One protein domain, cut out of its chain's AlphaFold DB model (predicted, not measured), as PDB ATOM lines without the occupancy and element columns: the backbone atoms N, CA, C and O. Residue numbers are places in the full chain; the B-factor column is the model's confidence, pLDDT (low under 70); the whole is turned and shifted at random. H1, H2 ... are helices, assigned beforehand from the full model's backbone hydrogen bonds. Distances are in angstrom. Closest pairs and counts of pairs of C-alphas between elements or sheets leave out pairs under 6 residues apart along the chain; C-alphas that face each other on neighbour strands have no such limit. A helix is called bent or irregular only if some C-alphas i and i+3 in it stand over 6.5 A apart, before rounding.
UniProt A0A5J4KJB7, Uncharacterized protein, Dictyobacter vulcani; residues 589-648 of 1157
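This is residues 589 to 648 of the 1157 residues of an uncharacterized protein of Dictyobacter vulcani (UniProt A0A5J4KJB7). The domain is a small cluster of four helices, with the longest, H3, sharply kinked and set between short H1 and H4. H4 crosses H3 steeply, and short H2 runs opposite ways to H1 and H3, close to both. The printed part has 60 residues with H1, H2, H3 and H4 in that order and no named strand, and its class is all helix. It is compact and rounded, with a radius of gyration of the C-alphas of 10.3 A and spans of 30 by 23 by 18 A.

H1, residues 589 to 594, is close to but not clearly touching H2, residues 600 to 608; their closest C-alphas, of Val 589 and Ile 606, are 7.3 A apart. H3, residues 614 to 631, has a kink of 88 degrees near residue 624 and is irregular, with C-alphas 623 and 626 8.3 A apart. With residues 620 to 627 alone it touches H1, closest at the C-alphas of Asp 590 and Leu 620, 6.3 A, at a shallow tilt of 31 degrees, the same way. H4, residues 636 to 648, touches H3 at a steep tilt of 66 degrees, opposite ways; the closest C-alphas, of His 618 and Cys 641, are 5.9 A apart. With Ile 637 alone H4 only just touches H2, with 3 pairs of C-alphas within 8 A, the closest being those of Leu 607 and Ile 637, 7.3 A. H1 and H4 are apart. Helix packing is mostly crossed, but only just: of the 3 pairs of helices that touch, 1 is at a shallow tilt. Every O i to N i+4 pair is within hydrogen-bond range in H1, H2 and H4, and 12 of 14 are in H3.

H1 begins at C-alpha 589, (-7.098, 9.912, -13.084). H3 is 20.8 A long from first to last C-alpha, H4 17.1 A and H2 12.2 A. H4 ends at C-alpha 648, (12.259, 1.126, -2.977).

The two C-alphas farthest apart, of Cys 597 and Gln 648, are 29.9 A apart. The printed part has no cut, the three links are tight, and no printed residue is under 70 in pLDDT.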
ATOM      1  N   VAL A 589      -8.247   9.030 -13.338       84.38
ATOM      2  CA  VAL A 589      -7.098   9.912 -13.084       84.38
ATOM      3  C   VAL A 589      -5.995   9.735 -14.120       84.38
ATOM      4  O   VAL A 589      -5.448  10.736 -14.575       84.38
ATOM      5  N   ASP A 590      -5.719   8.501 -14.546       84.88
ATOM      6  CA  ASP A 590      -4.814   8.200 -15.661       84.88
ATOM      7  C   ASP A 590      -5.200   9.026 -16.898       84.88
ATOM      8  O   ASP A 590      -4.404   9.816 -17.408       84.88
ATOM      9  N   ARG A 591      -6.464   8.947 -17.323       78.81
ATOM     10  CA  ARG A 591      -6.928   9.655 -18.523       78.81
ATOM     11  C   ARG A 591      -7.021  11.176 -18.366       78.81
ATOM     12  O   ARG A 591      -6.844  11.887 -19.352       78.81
ATOM     13  N   LEU A 592      -7.268  11.692 -17.159       81.19
ATOM     14  CA  LEU A 592      -7.188  13.133 -16.882       81.19
ATOM     15  C   LEU A 592      -5.741  13.645 -16.972       81.19
ATOM     16  O   LEU A 592      -5.510  14.737 -17.488       81.19
ATOM     17  N   LEU A 593      -4.760  12.855 -16.523       85.19
ATOM     18  CA  LEU A 593      -3.339  13.199 -16.635       85.19
ATOM     19  C   LEU A 593      -2.825  13.111 -18.079       85.19
ATOM     20  O   LEU A 593      -2.032  13.967 -18.469       85.19
ATOM     21  N   GLN A 594      -3.323  12.164 -18.886       82.56
ATOM     22  CA  GLN A 594      -3.018  12.041 -20.327       82.56
ATOM     23  C   GLN A 594      -3.376  13.292 -21.148       82.56
ATOM     24  O   GLN A 594      -2.790  13.520 -22.203       82.56
ATOM     25  N   ALA A 595      -4.328  14.107 -20.692       76.62
ATOM     26  CA  ALA A 595      -4.722  15.331 -21.387       76.62
ATOM     27  C   ALA A 595      -3.767  16.518 -21.143       76.62
ATOM     28  O   ALA A 595      -3.863  17.537 -21.825       76.62
ATOM     29  N   HIS A 596      -2.839  16.389 -20.186       82.19
ATOM     30  CA  HIS A 596      -1.755  17.341 -19.913       82.19
ATOM     31  C   HIS A 596      -2.200  18.808 -19.684       82.19
ATOM     32  O   HIS A 596      -1.469  19.752 -19.986       82.19
ATOM     33  N   CYS A 597      -3.394  18.999 -19.111       79.19
ATOM     34  CA  CYS A 597      -4.112  20.278 -19.034       79.19
ATOM     35  C   CYS A 597      -4.471  20.763 -17.610       79.19
ATOM     36  O   CYS A 597      -5.110  21.802 -17.473       79.19
ATOM     37  N   LEU A 598      -4.084  20.019 -16.569       82.69
ATOM     38  CA  LEU A 598      -4.387  20.274 -15.154       82.69
ATOM     39  C   LEU A 598      -3.332  21.190 -14.500       82.69
ATOM     40  O   LEU A 598      -2.136  21.012 -14.734       82.69
ATOM     41  N   ASP A 599      -3.726  22.119 -13.626       84.94
ATOM     42  CA  ASP A 599      -2.753  22.891 -12.833       84.94
ATOM     43  C   ASP A 599      -2.230  22.138 -11.585       84.94
ATOM     44  O   ASP A 599      -2.718  21.068 -11.209       84.94
ATOM     45  N   VAL A 600      -1.215  22.705 -10.920       85.12
ATOM     46  CA  VAL A 600      -0.575  22.151  -9.708       85.12
ATOM     47  C   VAL A 600      -1.581  21.797  -8.605       85.12
ATOM     48  O   VAL A 600      -1.518  20.717  -8.016       85.12
ATOM     49  N   ASN A 601      -2.520  22.702  -8.323       83.50
ATOM     50  CA  ASN A 601      -3.538  22.549  -7.286       83.50
ATOM     51  C   ASN A 601      -4.590  21.516  -7.689       83.50
ATOM     52  O   ASN A 601      -5.188  20.869  -6.831       83.50
ATOM     53  N   GLU A 602      -4.851  21.383  -8.986       84.50
ATOM     54  CA  GLU A 602      -5.823  20.447  -9.542       84.50
ATOM     55  C   GLU A 602      -5.282  19.017  -9.528       84.50
ATOM     56  O   GLU A 602      -5.977  18.118  -9.053       84.50
ATOM     57  N   ILE A 603      -4.016  18.825  -9.911       86.44
ATOM     58  CA  ILE A 603      -3.276  17.565  -9.737       86.44
ATOM     59  C   ILE A 603      -3.235  17.178  -8.254       86.44
ATOM     60  O   ILE A 603      -3.604  16.058  -7.895       86.44
ATOM     61  N   ALA A 604      -2.841  18.109  -7.376       85.12
ATOM     62  CA  ALA A 604      -2.775  17.872  -5.934       85.12
ATOM     63  C   ALA A 604      -4.133  17.478  -5.339       85.12
ATOM     64  O   ALA A 604      -4.205  16.613  -4.464       85.12
ATOM     65  N   LEU A 605      -5.215  18.098  -5.812       83.19
ATOM     66  CA  LEU A 605      -6.565  17.787  -5.370       83.19
ATOM     67  C   LEU A 605      -7.010  16.402  -5.847       83.19
ATOM     68  O   LEU A 605      -7.452  15.609  -5.022       83.19
ATOM     69  N   ILE A 606      -6.860  16.103  -7.141       85.19
ATOM     70  CA  ILE A 606      -7.272  14.823  -7.730       85.19
ATOM     71  C   ILE A 606      -6.524  13.663  -7.059       85.19
ATOM     72  O   ILE A 606      -7.165  12.738  -6.573       85.19
ATOM     73  N   LEU A 607      -5.193  13.748  -6.928       86.19
ATOM     74  CA  LEU A 607      -4.380  12.709  -6.277       86.19
ATOM     75  C   LEU A 607      -4.658  12.562  -4.771       86.19
ATOM     76  O   LEU A 607      -4.443  11.495  -4.204       86.19
ATOM     77  N   LYS A 608      -5.142  13.614  -4.098       83.12
ATOM     78  CA  LYS A 608      -5.556  13.547  -2.686       83.12
ATOM     79  C   LYS A 608      -6.969  12.980  -2.505       83.12
ATOM     80  O   LYS A 608      -7.296  12.496  -1.424       83.12
ATOM     81  N   GLN A 609      -7.813  13.080  -3.530       77.00
ATOM     82  CA  GLN A 609      -9.221  12.667  -3.520       77.00
ATOM     83  C   GLN A 609      -9.453  11.265  -4.103       77.00
ATOM     84  O   GLN A 609     -10.591  10.803  -4.190       77.00
ATOM     85  N   THR A 610      -8.388  10.566  -4.484       77.25
ATOM     86  CA  THR A 610      -8.443   9.171  -4.921       77.25
ATOM     87  C   THR A 610      -8.321   8.214  -3.748       77.25
ATOM     88  O   THR A 610      -7.397   8.333  -2.948       77.25
ATOM     89  N   GLY A 611      -9.168   7.185  -3.722       73.94
ATOM     90  CA  GLY A 611      -9.008   6.025  -2.840       73.94
ATOM     91  C   GLY A 611      -7.931   5.032  -3.301       73.94
ATOM     92  O   GLY A 611      -7.991   3.875  -2.899       73.94
ATOM     93  N   MET A 612      -7.007   5.459  -4.172       85.69
ATOM     94  CA  MET A 612      -5.942   4.619  -4.727       85.69
ATOM     95  C   MET A 612      -4.963   4.161  -3.644       85.69
ATOM     96  O   MET A 612      -4.606   4.935  -2.751       85.69
ATOM     97  N   ASP A 613      -4.473   2.927  -3.763       87.06
ATOM     98  CA  ASP A 613      -3.371   2.459  -2.924       87.06
ATOM     99  C   ASP A 613      -1.997   2.996  -3.390       87.06
ATOM    100  O   ASP A 613      -1.858   3.665  -4.418       87.06
ATOM    101  N   VAL A 614      -0.952   2.736  -2.596       84.12
ATOM    102  CA  VAL A 614       0.408   3.235  -2.864       84.12
ATOM    103  C   VAL A 614       1.010   2.634  -4.142       84.12
ATOM    104  O   VAL A 614       1.782   3.310  -4.819       84.12
ATOM    105  N   ASP A 615       0.680   1.390  -4.502       82.62
ATOM    106  CA  ASP A 615       1.171   0.752  -5.728       82.62
ATOM    107  C   ASP A 615       0.385   1.223  -6.970       82.62
ATOM    108  O   ASP A 615       0.973   1.342  -8.051       82.62
ATOM    109  N   GLU A 616      -0.901   1.562  -6.831       85.75
ATOM    110  CA  GLU A 616      -1.701   2.225  -7.873       85.75
ATOM    111  C   GLU A 616      -1.202   3.645  -8.157       85.75
ATOM    112  O   GLU A 616      -0.865   3.950  -9.304       85.75
ATOM    113  N   LEU A 617      -1.059   4.483  -7.118       88.31
ATOM    114  CA  LEU A 617      -0.476   5.828  -7.223       88.31
ATOM    115  C   LEU A 617       0.916   5.785  -7.855       88.31
ATOM    116  O   LEU A 617       1.240   6.605  -8.713       88.31
ATOM    117  N   HIS A 618       1.732   4.796  -7.482       85.50
ATOM    118  CA  HIS A 618       3.056   4.630  -8.065       85.50
ATOM    119  C   HIS A 618       3.005   4.225  -9.542       85.50
ATOM    120  O   HIS A 618       3.759   4.761 -10.350       85.50
ATOM    121  N   SER A 619       2.116   3.305  -9.919       85.62
ATOM    122  CA  SER A 619       1.947   2.888 -11.319       85.62
ATOM    123  C   SER A 619       1.499   4.062 -12.196       85.62
ATOM    124  O   SER A 619       2.052   4.279 -13.272       85.62
ATOM    125  N   LEU A 620       0.564   4.866 -11.688       88.50
ATOM    126  CA  LEU A 620       0.067   6.088 -12.313       88.50
ATOM    127  C   LEU A 620       1.160   7.172 -12.417       88.50
ATOM    128  O   LEU A 620       1.322   7.786 -13.471       88.50
ATOM    129  N   PHE A 621       1.990   7.341 -11.380       91.06
ATOM    130  CA  PHE A 621       3.184   8.188 -11.446       91.06
ATOM    131  C   PHE A 621       4.153   7.723 -12.542       91.06
ATOM    132  O   PHE A 621       4.597   8.543 -13.335       91.06
ATOM    133  N   LEU A 622       4.454   6.425 -12.655       88.56
ATOM    134  CA  LEU A 622       5.384   5.910 -13.675       88.56
ATOM    135  C   LEU A 622       4.856   5.994 -15.118       88.56
ATOM    136  O   LEU A 622       5.654   5.937 -16.059       88.56
ATOM    137  N   GLN A 623       3.547   6.161 -15.298       88.06
ATOM    138  CA  GLN A 623       2.928   6.460 -16.591       88.06
ATOM    139  C   GLN A 623       3.019   7.956 -16.934       88.06
ATOM    140  O   GLN A 623       3.356   8.290 -18.066       88.06
ATOM    141  N   HIS A 624       2.817   8.842 -15.949       90.31
ATOM    142  CA  HIS A 624       2.690  10.301 -16.149       90.31
ATOM    143  C   HIS A 624       3.847  11.139 -15.601       90.31
ATOM    144  O   HIS A 624       3.724  12.358 -15.468       90.31
ATOM    145  N   TRP A 625       4.980  10.511 -15.285       90.75
ATOM    146  CA  TRP A 625       6.103  11.136 -14.576       90.75
ATOM    147  C   TRP A 625       6.608  12.418 -15.256       90.75
ATOM    148  O   TRP A 625       6.952  13.371 -14.562       90.75
ATOM    149  N   GLU A 626       6.634  12.464 -16.596       87.06
ATOM    150  CA  GLU A 626       7.124  13.623 -17.359       87.06
ATOM    151  C   GLU A 626       6.229  14.844 -17.111       87.06
ATOM    152  O   GLU A 626       6.725  15.946 -16.892       87.06
ATOM    153  N   TYR A 627       4.913  14.632 -17.071       87.56
ATOM    154  CA  TYR A 627       3.930  15.673 -16.800       87.56
ATOM    155  C   TYR A 627       3.906  16.072 -15.318       87.56
ATOM    156  O   TYR A 627       3.970  17.255 -14.986       87.56
ATOM    157  N   LEU A 628       3.881  15.085 -14.416       90.19
ATOM    158  CA  LEU A 628       3.814  15.308 -12.969       90.19
ATOM    159  C   LEU A 628       5.055  16.036 -12.431       90.19
ATOM    160  O   LEU A 628       4.909  16.935 -11.608       90.19
ATOM    161  N   LEU A 629       6.258  15.709 -12.921       88.50
ATOM    162  CA  LEU A 629       7.492  16.408 -12.539       88.50
ATOM    163  C   LEU A 629       7.682  17.762 -13.232       88.50
ATOM    164  O   LEU A 629       8.456  18.579 -12.740       88.50
ATOM    165  N   LEU A 630       7.011  18.008 -14.361       86.25
ATOM    166  CA  LEU A 630       7.051  19.305 -15.042       86.25
ATOM    167  C   LEU A 630       6.083  20.313 -14.410       86.25
ATOM    168  O   LEU A 630       6.418  21.490 -14.303       86.25
ATOM    169  N   VAL A 631       4.885  19.863 -14.025       84.88
ATOM    170  CA  VAL A 631       3.814  20.740 -13.531       84.88
ATOM    171  C   VAL A 631       3.764  20.788 -12.007       84.88
ATOM    172  O   VAL A 631       3.670  21.875 -11.451       84.88
ATOM    173  N   ALA A 632       3.844  19.645 -11.323       88.50
ATOM    174  CA  ALA A 632       3.581  19.532  -9.886       88.50
ATOM    175  C   ALA A 632       4.706  18.845  -9.065       88.50
ATOM    176  O   ALA A 632       4.394  18.062  -8.161       88.50
ATOM    177  N   PRO A 633       6.009  19.098  -9.325       88.00
ATOM    178  CA  PRO A 633       7.100  18.384  -8.652       88.00
ATOM    179  C   PRO A 633       7.203  18.672  -7.150       88.00
ATOM    180  O   PRO A 633       7.767  17.855  -6.430       88.00
ATOM    181  N   ASP A 634       6.677  19.803  -6.670       86.75
ATOM    182  CA  ASP A 634       6.707  20.205  -5.259       86.75
ATOM    183  C   ASP A 634       5.604  19.547  -4.408       86.75
ATOM    184  O   ASP A 634       5.649  19.593  -3.175       86.75
ATOM    185  N   GLN A 635       4.615  18.911  -5.045       91.62
ATOM    186  CA  GLN A 635       3.484  18.315  -4.346       91.62
ATOM    187  C   GLN A 635       3.916  17.081  -3.561       91.62
ATOM    188  O   GLN A 635       4.553  16.176  -4.098       91.62
ATOM    189  N   ALA A 636       3.509  17.014  -2.289       87.12
ATOM    190  CA  ALA A 636       3.939  15.966  -1.363       87.12
ATOM    191  C   ALA A 636       3.721  14.549  -1.924       87.12
ATOM    192  O   ALA A 636       4.640  13.746  -1.889       87.12
ATOM    193  N   ILE A 637       2.566  14.279  -2.544       88.00
ATOM    194  CA  ILE A 637       2.256  12.970  -3.147       88.00
ATOM    195  C   ILE A 637       3.219  12.629  -4.302       88.00
ATOM    196  O   ILE A 637       3.626  11.478  -4.442       88.00
ATOM    197  N   VAL A 638       3.616  13.618  -5.112       89.81
ATOM    198  CA  VAL A 638       4.571  13.428  -6.219       89.81
ATOM    199  C   VAL A 638       5.978  13.191  -5.669       89.81
ATOM    200  O   VAL A 638       6.642  12.252  -6.098       89.81
ATOM    201  N   GLN A 639       6.407  13.975  -4.676       89.81
ATOM    202  CA  GLN A 639       7.679  13.779  -3.970       89.81
ATOM    203  C   GLN A 639       7.755  12.402  -3.297       89.81
ATOM    204  O   GLN A 639       8.723  11.674  -3.483       89.81
ATOM    205  N   ASP A 640       6.700  11.970  -2.611       89.00
ATOM    206  CA  ASP A 640       6.663  10.662  -1.958       89.00
ATOM    207  C   ASP A 640       6.674   9.512  -2.996       89.00
ATOM    208  O   ASP A 640       7.309   8.477  -2.774       89.00
ATOM    209  N   CYS A 641       6.080   9.704  -4.186       89.38
ATOM    210  CA  CYS A 641       6.215   8.773  -5.316       89.38
ATOM    211  C   CYS A 641       7.638   8.733  -5.903       89.38
ATOM    212  O   CYS A 641       8.125   7.647  -6.235       89.38
ATOM    213  N   VAL A 642       8.316   9.884  -6.008       90.25
ATOM    214  CA  VAL A 642       9.728   9.995  -6.426       90.25
ATOM    215  C   VAL A 642      10.640   9.315  -5.411       90.25
ATOM    216  O   VAL A 642      11.482   8.502  -5.793       90.25
ATOM    217  N   GLU A 643      10.456   9.573  -4.118       90.50
ATOM    218  CA  GLU A 643      11.214   8.926  -3.053       90.50
ATOM    219  C   GLU A 643      11.016   7.402  -3.084       90.50
ATOM    220  O   GLU A 643      11.995   6.651  -3.061       90.50
ATOM    221  N   HIS A 644       9.772   6.927  -3.220       87.25
ATOM    222  CA  HIS A 644       9.466   5.498  -3.341       87.25
ATOM    223  C   HIS A 644      10.105   4.869  -4.586       87.25
ATOM    224  O   HIS A 644      10.663   3.771  -4.510       87.25
ATOM    225  N   PHE A 645      10.102   5.580  -5.721       89.12
ATOM    226  CA  PHE A 645      10.795   5.148  -6.938       89.12
ATOM    227  C   PHE A 645      12.294   4.976  -6.680       89.12
ATOM    228  O   PHE A 645      12.847   3.896  -6.897       89.12
ATOM    229  N   LEU A 646      12.933   6.031  -6.162       89.00
ATOM    230  CA  LEU A 646      14.378   6.118  -5.974       89.00
ATOM    231  C   LEU A 646      14.914   5.182  -4.883       89.00
ATOM    232  O   LEU A 646      16.037   4.694  -5.019       89.00
ATOM    233  N   ARG A 647      14.151   4.958  -3.804       84.88
ATOM    234  CA  ARG A 647      14.584   4.181  -2.628       84.88
ATOM    235  C   ARG A 647      14.098   2.731  -2.630       84.88
ATOM    236  O   ARG A 647      14.811   1.880  -2.108       84.88
ATOM    237  N   GLN A 648      12.908   2.437  -3.167       82.19
ATOM    238  CA  GLN A 648      12.259   1.126  -2.977       82.19
ATOM    239  C   GLN A 648      12.011   0.332  -4.262       82.19
ATOM    240  O   GLN A 648      11.997  -0.899  -4.206       82.19
TER     241      GLN A 648